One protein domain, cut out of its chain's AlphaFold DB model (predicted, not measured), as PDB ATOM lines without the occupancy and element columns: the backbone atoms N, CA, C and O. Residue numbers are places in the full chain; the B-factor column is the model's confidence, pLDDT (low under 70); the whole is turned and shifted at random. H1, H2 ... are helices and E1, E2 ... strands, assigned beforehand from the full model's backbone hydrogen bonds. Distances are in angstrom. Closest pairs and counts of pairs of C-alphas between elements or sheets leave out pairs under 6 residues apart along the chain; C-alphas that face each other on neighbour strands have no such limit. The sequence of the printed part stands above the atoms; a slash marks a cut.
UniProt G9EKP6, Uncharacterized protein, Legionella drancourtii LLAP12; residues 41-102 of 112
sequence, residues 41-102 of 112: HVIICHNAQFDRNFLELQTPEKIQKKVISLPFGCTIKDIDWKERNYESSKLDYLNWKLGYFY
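AT A GLANCE: This is residues 41 to 102 of the 112 residues of an uncharacterized protein of Legionella drancourtii LLAP12 (UniProt G9EKP6). Two short parallel strands, E1 and E2, lie mid-length in an elongated model; the helical hairpin H1 H2 runs from beside them to one end, and a long link leads to H3 at the other. The printed part has 62 residues, ordered E1 H1 H2 E2 H3, mostly helix. It is loose, radius of gyration of the C-alphas 14.2 A, spanning 40 by 25 by 17 A.

IN THESE COORDINATES: Find C-alpha 43 at (-31.246, -23.528, -10.141), where E1, residues 43 to 45, begins. Then come H1, 48 to 57, 13.8 A; H2, 61 to 68, 10.6 A; E2, 72 to 74; and H3, 91 to 97, 9.9 A, ending at C-alpha 97 (-31.067, 0.306, -14.248).

HOW THE PARTS SIT: E1 and E2 are parallel at 21 degrees; N 73 and O 43, 2.8 A, are within hydrogen-bond range. E1, H1 H2, E2 form a strand-helix-strand unit, parallel strands joined through helices, its crossover right-handed. H1 touches H2, closest C-alphas Glu 56 and Gln 64, 4.7 A, opposite ways at a shallow tilt of 32 degrees, only just short of steep. H3 is apart from H1. In H1, H2 and H3 every O i to N i+4 pair is within range.

THE WHOLE: C-alphas 61 and 85, farthest apart, span 41.5 A. The printed part has no cut; residues 75 to 90 make the long link. pLDDT is under 70 at residues 101 to 102.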
ATOM      1  N   HIS A  41     -25.848 -27.683  -8.541       93.62
ATOM      2  CA  HIS A  41     -26.162 -27.663  -7.109       93.62
ATOM      3  C   HIS A  41     -27.352 -26.756  -6.777       93.62
ATOM      4  O   HIS A  41     -27.923 -26.875  -5.701       93.62
ATOM      5  N   VAL A  42     -27.717 -25.843  -7.680       93.19
ATOM      6  CA  VAL A  42     -28.804 -24.872  -7.511       93.19
ATOM      7  C   VAL A  42     -29.324 -24.450  -8.883       93.19
ATOM      8  O   VAL A  42     -28.562 -24.408  -9.849       93.19
ATOM      9  N   ILE A  43     -30.614 -24.134  -8.964       93.38
ATOM     10  CA  ILE A  43     -31.246 -23.528 -10.141       93.38
ATOM     11  C   ILE A  43     -31.627 -22.092  -9.780       93.38
ATOM     12  O   ILE A  43     -32.254 -21.871  -8.749       93.38
ATOM     13  N   ILE A  44     -31.253 -21.109 -10.600       93.56
ATOM     14  CA  ILE A  44     -31.537 -19.690 -10.334       93.56
ATOM     15  C   ILE A  44     -32.399 -19.130 -11.461       93.56
ATOM     16  O   ILE A  44     -32.019 -19.211 -12.627       93.56
ATOM     17  N   CYS A  45     -33.540 -18.537 -11.106       93.19
ATOM     18  CA  CYS A  45     -34.511 -17.999 -12.059       93.19
ATOM     19  C   CYS A  45     -35.060 -16.638 -11.606       93.19
ATOM     20  O   CYS A  45     -35.257 -16.380 -10.414       93.19
ATOM     21  N   HIS A  46     -35.401 -15.781 -12.568       89.56
ATOM     22  CA  HIS A  46     -36.141 -14.550 -12.310       89.56
ATOM     23  C   HIS A  46     -37.646 -14.856 -12.347       89.56
ATOM     24  O   HIS A  46     -38.270 -14.745 -13.395       89.56
ATOM     25  N   ASN A  47     -38.199 -15.258 -11.191       92.62
ATOM     26  CA  ASN A  47     -39.526 -15.880 -10.977       92.62
ATOM     27  C   ASN A  47     -39.530 -17.421 -10.911       92.62
ATOM     28  O   ASN A  47     -40.352 -18.084 -11.540       92.62
ATOM     29  N   ALA A  48     -38.684 -17.997 -10.052       93.06
ATOM     30  CA  ALA A  48     -38.538 -19.449  -9.911       93.06
ATOM     31  C   ALA A  48     -39.840 -20.235  -9.675       93.06
ATOM     32  O   ALA A  48     -39.886 -21.418  -9.975       93.06
ATOM     33  N   GLN A  49     -40.908 -19.622  -9.147       90.19
ATOM     34  CA  GLN A  49     -42.191 -20.313  -8.968       90.19
ATOM     35  C   GLN A  49     -42.795 -20.774 -10.303       90.19
ATOM     36  O   GLN A  49     -43.398 -21.845 -10.360       90.19
ATOM     37  N   PHE A  50     -42.637 -19.973 -11.356       90.31
ATOM     38  CA  PHE A  50     -43.110 -20.308 -12.693       90.31
ATOM     39  C   PHE A  50     -42.278 -21.448 -13.293       90.31
ATOM     40  O   PHE A  50     -42.831 -22.488 -13.652       90.31
ATOM     41  N   ASP A  51     -40.952 -21.291 -13.310       91.25
ATOM     42  CA  ASP A  51     -40.029 -22.281 -13.877       91.25
ATOM     43  C   ASP A  51     -40.099 -23.618 -13.144       91.25
ATOM     44  O   ASP A  51     -40.126 -24.679 -13.764       91.25
ATOM     45  N   ARG A  52     -40.194 -23.580 -11.812       92.25
ATOM     46  CA  ARG A  52     -40.296 -24.775 -10.978       92.25
ATOM     47  C   ARG A  52     -41.544 -25.585 -11.306       92.25
ATOM     48  O   ARG A  52     -41.439 -26.794 -11.457       92.25
ATOM     49  N   ASN A  53     -42.699 -24.939 -11.473       92.44
ATOM     50  CA  ASN A  53     -43.928 -25.640 -11.852       92.44
ATOM     51  C   ASN A  53     -43.748 -26.387 -13.182       92.44
ATOM     52  O   ASN A  53     -44.057 -27.574 -13.273       92.44
ATOM     53  N   PHE A  54     -43.187 -25.718 -14.193       91.69
ATOM     54  CA  PHE A  54     -42.913 -26.352 -15.479       91.69
ATOM     55  C   PHE A  54     -41.927 -27.520 -15.338       91.69
ATOM     56  O   PHE A  54     -42.216 -28.630 -15.790       91.69
ATOM     57  N   LEU A  55     -40.787 -27.295 -14.680       92.19
ATOM     58  CA  LEU A  55     -39.727 -28.292 -14.554       92.19
ATOM     59  C   LEU A  55     -40.144 -29.511 -13.724       92.19
ATOM     60  O   LEU A  55     -39.744 -30.624 -14.058       92.19
ATOM     61  N   GLU A  56     -40.956 -29.330 -12.684       92.44
ATOM     62  CA  GLU A  56     -41.400 -30.415 -11.804       92.44
ATOM     63  C   GLU A  56     -42.616 -31.178 -12.348       92.44
ATOM     64  O   GLU A  56     -42.753 -32.358 -12.040       92.44
ATOM     65  N   LEU A  57     -43.486 -30.553 -13.153       90.00
ATOM     66  CA  LEU A  57     -44.767 -31.161 -13.558       90.00
ATOM     67  C   LEU A  57     -44.882 -31.481 -15.051       90.00
ATOM     68  O   LEU A  57     -45.672 -32.344 -15.428       90.00
ATOM     69  N   GLN A  58     -44.140 -30.781 -15.913       89.31
ATOM     70  CA  GLN A  58     -44.361 -30.800 -17.367       89.31
ATOM     71  C   GLN A  58     -43.148 -31.309 -18.163       89.31
ATOM     72  O   GLN A  58     -43.160 -31.288 -19.394       89.31
ATOM     73  N   THR A  59     -42.103 -31.788 -17.485       91.69
ATOM     74  CA  THR A  59     -40.909 -32.383 -18.115       91.69
ATOM     75  C   THR A  59     -40.907 -33.910 -17.985       91.69
ATOM     76  O   THR A  59     -41.702 -34.456 -17.226       91.69
ATOM     77  N   PRO A  60     -40.040 -34.650 -18.698       94.06
ATOM     78  CA  PRO A  60     -39.911 -36.093 -18.494       94.06
ATOM     79  C   PRO A  60     -39.523 -36.452 -17.052       94.06
ATOM     80  O   PRO A  60     -38.726 -35.752 -16.430       94.06
ATOM     81  N   GLU A  61     -39.988 -37.600 -16.551       94.06
ATOM     82  CA  GLU A  61     -39.794 -38.051 -15.158       94.06
ATOM     83  C   GLU A  61     -38.326 -37.988 -14.681       94.06
ATOM     84  O   GLU A  61     -38.041 -37.615 -13.543       94.06
ATOM     85  N   LYS A  62     -37.368 -38.299 -15.566       92.94
ATOM     86  CA  LYS A  62     -35.924 -38.217 -15.275       92.94
ATOM     87  C   LYS A  62     -35.457 -36.798 -14.925       92.94
ATOM     88  O   LYS A  62     -34.597 -36.635 -14.063       92.94
ATOM     89  N   ILE A  63     -36.034 -35.783 -15.573       94.94
ATOM     90  CA  ILE A  63     -35.756 -34.370 -15.302       94.94
ATOM     91  C   ILE A  63     -36.437 -33.960 -14.004       94.94
ATOM     92  O   ILE A  63     -35.762 -33.431 -13.127       94.94
ATOM     93  N   GLN A  64     -37.724 -34.284 -13.842       94.81
ATOM     94  CA  GLN A  64     -38.487 -33.967 -12.631       94.81
ATOM     95  C   GLN A  64     -37.766 -34.456 -11.367       94.81
ATOM     96  O   GLN A  64     -37.508 -33.673 -10.454       94.81
ATOM     97  N   LYS A  65     -37.345 -35.731 -11.343       93.19
ATOM     98  CA  LYS A  65     -36.610 -36.328 -10.211       93.19
ATOM     99  C   LYS A  65     -35.327 -35.570  -9.881       93.19
ATOM    100  O   LYS A  65     -35.031 -35.352  -8.709       93.19
ATOM    101  N   LYS A  66     -34.564 -35.167 -10.902       93.12
ATOM    102  CA  LYS A  66     -33.327 -34.407 -10.698       93.12
ATOM    103  C   LYS A  66     -33.626 -32.997 -10.194       93.12
ATOM    104  O   LYS A  66     -32.984 -32.557  -9.248       93.12
ATOM    105  N   VAL A  67     -34.608 -32.312 -10.773       93.38
ATOM    106  CA  VAL A  67     -34.959 -30.932 -10.416       93.38
ATOM    107  C   VAL A  67     -35.502 -30.825  -8.991       93.38
ATOM    108  O   VAL A  67     -35.070 -29.938  -8.267       93.38
ATOM    109  N   ILE A  68     -36.367 -31.746  -8.549       93.06
ATOM    110  CA  ILE A  68     -36.934 -31.738  -7.183       93.06
ATOM    111  C   ILE A  68     -35.836 -31.853  -6.110       93.06
ATOM    112  O   ILE A  68     -35.994 -31.351  -4.999       93.06
ATOM    113  N   SER A  69     -34.711 -32.500  -6.436       91.56
ATOM    114  CA  SER A  69     -33.563 -32.614  -5.529       91.56
ATOM    115  C   SER A  69     -32.712 -31.342  -5.420       91.56
ATOM    116  O   SER A  69     -31.842 -31.275  -4.554       91.56
ATOM    117  N   LEU A  70     -32.934 -30.343  -6.283       93.50
ATOM    118  CA  LEU A  70     -32.140 -29.119  -6.335       93.50
ATOM    119  C   LEU A  70     -32.872 -27.944  -5.664       93.50
ATOM    120  O   LEU A  70     -34.067 -27.745  -5.893       93.50
ATOM    121  N   PRO A  71     -32.171 -27.117  -4.869       94.25
ATOM    122  CA  PRO A  71     -32.722 -25.859  -4.391       94.25
ATOM    123  C   PRO A  71     -32.919 -24.871  -5.549       94.25
ATOM    124  O   PRO A  71     -32.142 -24.839  -6.508       94.25
ATOM    125  N   PHE A  72     -33.944 -24.027  -5.421       94.50
ATOM    126  CA  PHE A  72     -34.222 -22.929  -6.343       94.50
ATOM    127  C   PHE A  72     -33.939 -21.586  -5.680       94.50
ATOM    128  O   PHE A  72     -34.465 -21.313  -4.603       94.50
ATOM    129  N   GLY A  73     -33.166 -20.747  -6.362       94.44
ATOM    130  CA  GLY A  73     -33.035 -19.325  -6.076       94.44
ATOM    131  C   GLY A  73     -33.952 -18.509  -6.986       94.44
ATOM    132  O   GLY A  73     -34.037 -18.743  -8.193       94.44
ATOM    133  N   CYS A  74     -34.639 -17.533  -6.412       94.19
ATOM    134  CA  CYS A  74     -35.553 -16.638  -7.092       94.19
ATOM    135  C   CYS A  74     -35.111 -15.192  -6.906       94.19
ATOM    136  O   CYS A  74     -35.341 -14.603  -5.855       94.19
ATOM    137  N   THR A  75     -34.593 -14.550  -7.948       91.31
ATOM    138  CA  THR A  75     -34.152 -13.153  -7.815       91.31
ATOM    139  C   THR A  75     -35.301 -12.192  -7.501       91.31
ATOM    140  O   THR A  75     -35.050 -11.125  -6.971       91.31
ATOM    141  N   ILE A  76     -36.562 -12.529  -7.804       91.12
ATOM    142  CA  ILE A  76     -37.719 -11.685  -7.443       91.12
ATOM    143  C   ILE A  76     -38.024 -11.742  -5.943       91.12
ATOM    144  O   ILE A  76     -38.455 -10.738  -5.381       91.12
ATOM    145  N   LYS A  77     -37.874 -12.915  -5.317       89.81
ATOM    146  CA  LYS A  77     -38.303 -13.158  -3.929       89.81
ATOM    147  C   LYS A  77     -37.147 -13.117  -2.933       89.81
ATOM    148  O   LYS A  77     -37.344 -12.653  -1.818       89.81
ATOM    149  N   ASP A  78     -35.968 -13.573  -3.342       90.75
ATOM    150  CA  ASP A  78     -34.810 -13.745  -2.459       90.75
ATOM    151  C   ASP A  78     -33.939 -12.484  -2.385       90.75
ATOM    152  O   ASP A  78     -33.049 -12.392  -1.542       90.75
ATOM    153  N   ILE A  79     -34.180 -11.507  -3.264       90.62
ATOM    154  CA  ILE A  79     -33.481 -10.223  -3.267       90.62
ATOM    155  C   ILE A  79     -34.477  -9.125  -2.913       90.62
ATOM    156  O   ILE A  79     -35.441  -8.885  -3.643       90.62
ATOM    157  N   ASP A  80     -34.198  -8.407  -1.825       91.25
ATOM    158  CA  ASP A  80     -34.879  -7.149  -1.548       91.25
ATOM    159  C   ASP A  80     -34.302  -6.058  -2.457       91.25
ATOM    160  O   ASP A  80     -33.248  -5.461  -2.202       91.25
ATOM    161  N   TRP A  81     -34.979  -5.856  -3.580       92.12
ATOM    162  CA  TRP A  81     -34.642  -4.822  -4.549       92.12
ATOM    163  C   TRP A  81     -34.886  -3.416  -3.998       92.12
ATOM    164  O   TRP A  81     -34.132  -2.504  -4.327       92.12
ATOM    165  N   LYS A  82     -35.872  -3.236  -3.111       90.81
ATOM    166  CA  LYS A  82     -36.189  -1.921  -2.542       90.81
ATOM    167  C   LYS A  82     -35.101  -1.461  -1.585       90.81
ATOM    168  O   LYS A  82     -34.676  -0.315  -1.676       90.81
ATOM    169  N   GLU A  83     -34.599  -2.360  -0.740       94.12
ATOM    170  CA  GLU A  83     -33.433  -2.093   0.118       94.12
ATOM    171  C   GLU A  83     -32.195  -1.704  -0.710       94.12
ATOM    172  O   GLU A  83     -31.371  -0.892  -0.296       94.12
ATOM    173  N   ARG A  84     -32.095  -2.232  -1.934       89.94
ATOM    174  CA  ARG A  84     -31.020  -1.932  -2.890       89.94
ATOM    175  C   ARG A  84     -31.283  -0.688  -3.749       89.94
ATOM    176  O   ARG A  84     -30.553  -0.468  -4.709       89.94
ATOM    177  N   ASN A  85     -32.281   0.133  -3.411       92.12
ATOM    178  CA  ASN A  85     -32.687   1.340  -4.146       92.12
ATOM    179  C   ASN A  85     -33.226   1.088  -5.569       92.12
ATOM    180  O   ASN A  85     -33.100   1.942  -6.449       92.12
ATOM    181  N   TYR A  86     -33.855  -0.066  -5.799       90.50
ATOM    182  CA  TYR A  86     -34.604  -0.366  -7.021       90.50
ATOM    183  C   TYR A  86     -36.109  -0.289  -6.745       90.50
ATOM    184  O   TYR A  86     -36.632  -0.906  -5.817       90.50
ATOM    185  N   GLU A  87     -36.833   0.449  -7.583       90.31
ATOM    186  CA  GLU A  87     -38.268   0.712  -7.391       90.31
ATOM    187  C   GLU A  87     -39.146  -0.452  -7.871       90.31
ATOM    188  O   GLU A  87     -40.315  -0.565  -7.496       90.31
ATOM    189  N   SER A  88     -38.587  -1.331  -8.705       90.31
ATOM    190  CA  SER A  88     -39.277  -2.484  -9.264       90.31
ATOM    191  C   SER A  88     -38.365  -3.701  -9.319       90.31
ATOM    192  O   SER A  88     -37.172  -3.590  -9.585       90.31
ATOM    193  N   SER A  89     -38.952  -4.879  -9.122       90.31
ATOM    194  CA  SER A  89     -38.300  -6.170  -9.347       90.31
ATOM    195  C   SER A  89     -38.536  -6.717 -10.756       90.31
ATOM    196  O   SER A  89     -38.127  -7.837 -11.031       90.31
ATOM    197  N   LYS A  90     -39.207  -5.968 -11.649       90.94
ATOM    198  CA  LYS A  90     -39.394  -6.379 -13.048       90.94
ATOM    199  C   LYS A  90     -38.036  -6.518 -13.737       90.94
ATOM    200  O   LYS A  90     -37.241  -5.583 -13.684       90.94
ATOM    201  N   LEU A  91     -37.819  -7.639 -14.425       89.38
ATOM    202  CA  LEU A  91     -36.552  -7.936 -15.100       89.38
ATOM    203  C   LEU A  91     -36.096  -6.805 -16.027       89.38
ATOM    204  O   LEU A  91     -34.950  -6.383 -15.928       89.38
ATOM    205  N   ASP A  92     -36.999  -6.261 -16.847       88.12
ATOM    206  CA  ASP A  92     -36.678  -5.147 -17.746       88.12
ATOM    207  C   ASP A  92     -36.190  -3.928 -16.952       88.12
ATOM    208  O   ASP A  92     -35.117  -3.395 -17.208       88.12
ATOM    209  N   TYR A  93     -36.912  -3.521 -15.907       89.94
ATOM    210  CA  TYR A  93     -36.486  -2.390 -15.077       89.94
ATOM    211  C   TYR A  93     -35.096  -2.613 -14.461       89.94
ATOM    212  O   TYR A  93     -34.259  -1.711 -14.482       89.94
ATOM    213  N   LEU A  94     -34.838  -3.817 -13.941       90.12
ATOM    214  CA  LEU A  94     -33.544  -4.162 -13.357       90.12
ATOM    215  C   LEU A  94     -32.430  -4.126 -14.404       90.12
ATOM    216  O   LEU A  94     -31.397  -3.506 -14.162       90.12
ATOM    217  N   ASN A  95     -32.652  -4.724 -15.576       88.62
ATOM    218  CA  ASN A  95     -31.695  -4.711 -16.679       88.62
ATOM    219  C   ASN A  95     -31.402  -3.283 -17.144       88.62
ATOM    220  O   ASN A  95     -30.247  -2.947 -17.388       88.62
ATOM    221  N   TRP A  96     -32.425  -2.427 -17.214       87.50
ATOM    222  CA  TRP A  96     -32.269  -1.030 -17.620       87.50
ATOM    223  C   TRP A  96     -31.417  -0.274 -16.611       87.50
ATOM    224  O   TRP A  96     -30.426   0.358 -16.969       87.50
ATOM    225  N   LYS A  97     -31.755  -0.400 -15.326       86.12
ATOM    226  CA  LYS A  97     -31.067   0.306 -14.248       86.12
ATOM    227  C   LYS A  97     -29.625  -0.172 -14.051       86.12
ATOM    228  O   LYS A  97     -28.784   0.612 -13.621       86.12
ATOM    229  N   LEU A  98     -29.343  -1.437 -14.362       86.44
ATOM    230  CA  LEU A  98     -28.008  -2.034 -14.309       86.44
ATOM    231  C   LEU A  98     -27.180  -1.811 -15.589       86.44
ATOM    232  O   LEU A  98     -26.026  -2.227 -15.630       86.44
ATOM    233  N   GLY A  99     -27.740  -1.169 -16.620       84.44
ATOM    234  CA  GLY A  99     -27.042  -0.926 -17.886       84.44
ATOM    235  C   GLY A  99     -26.892  -2.168 -18.774       84.44
ATOM    236  O   GLY A  99     -26.093  -2.156 -19.702       84.44
ATOM    237  N   TYR A 100     -27.656  -3.233 -18.511       77.56
ATOM    238  CA  TYR A 100     -27.667  -4.470 -19.301       77.56
ATOM    239  C   TYR A 100     -28.700  -4.463 -20.431       77.56
ATOM    240  O   TYR A 100     -28.959  -5.515 -21.017       77.56
ATOM    241  N   PHE A 101     -29.354  -3.331 -20.713       67.62
ATOM    242  CA  PHE A 101     -30.382  -3.318 -21.748       67.62
ATOM    243  C   PHE A 101     -29.788  -3.680 -23.111       67.62
ATOM    244  O   PHE A 101     -28.889  -3.014 -23.618       67.62
ATOM    245  N   TYR A 102     -30.323  -4.773 -23.647       54.62
ATOM    246  CA  TYR A 102     -30.132  -5.270 -24.996       54.62
ATOM    247  C   TYR A 102     -30.972  -4.383 -25.911       54.62
ATOM    248  O   TYR A 102     -32.192  -4.303 -25.738       54.62
TER     249      TYR A 102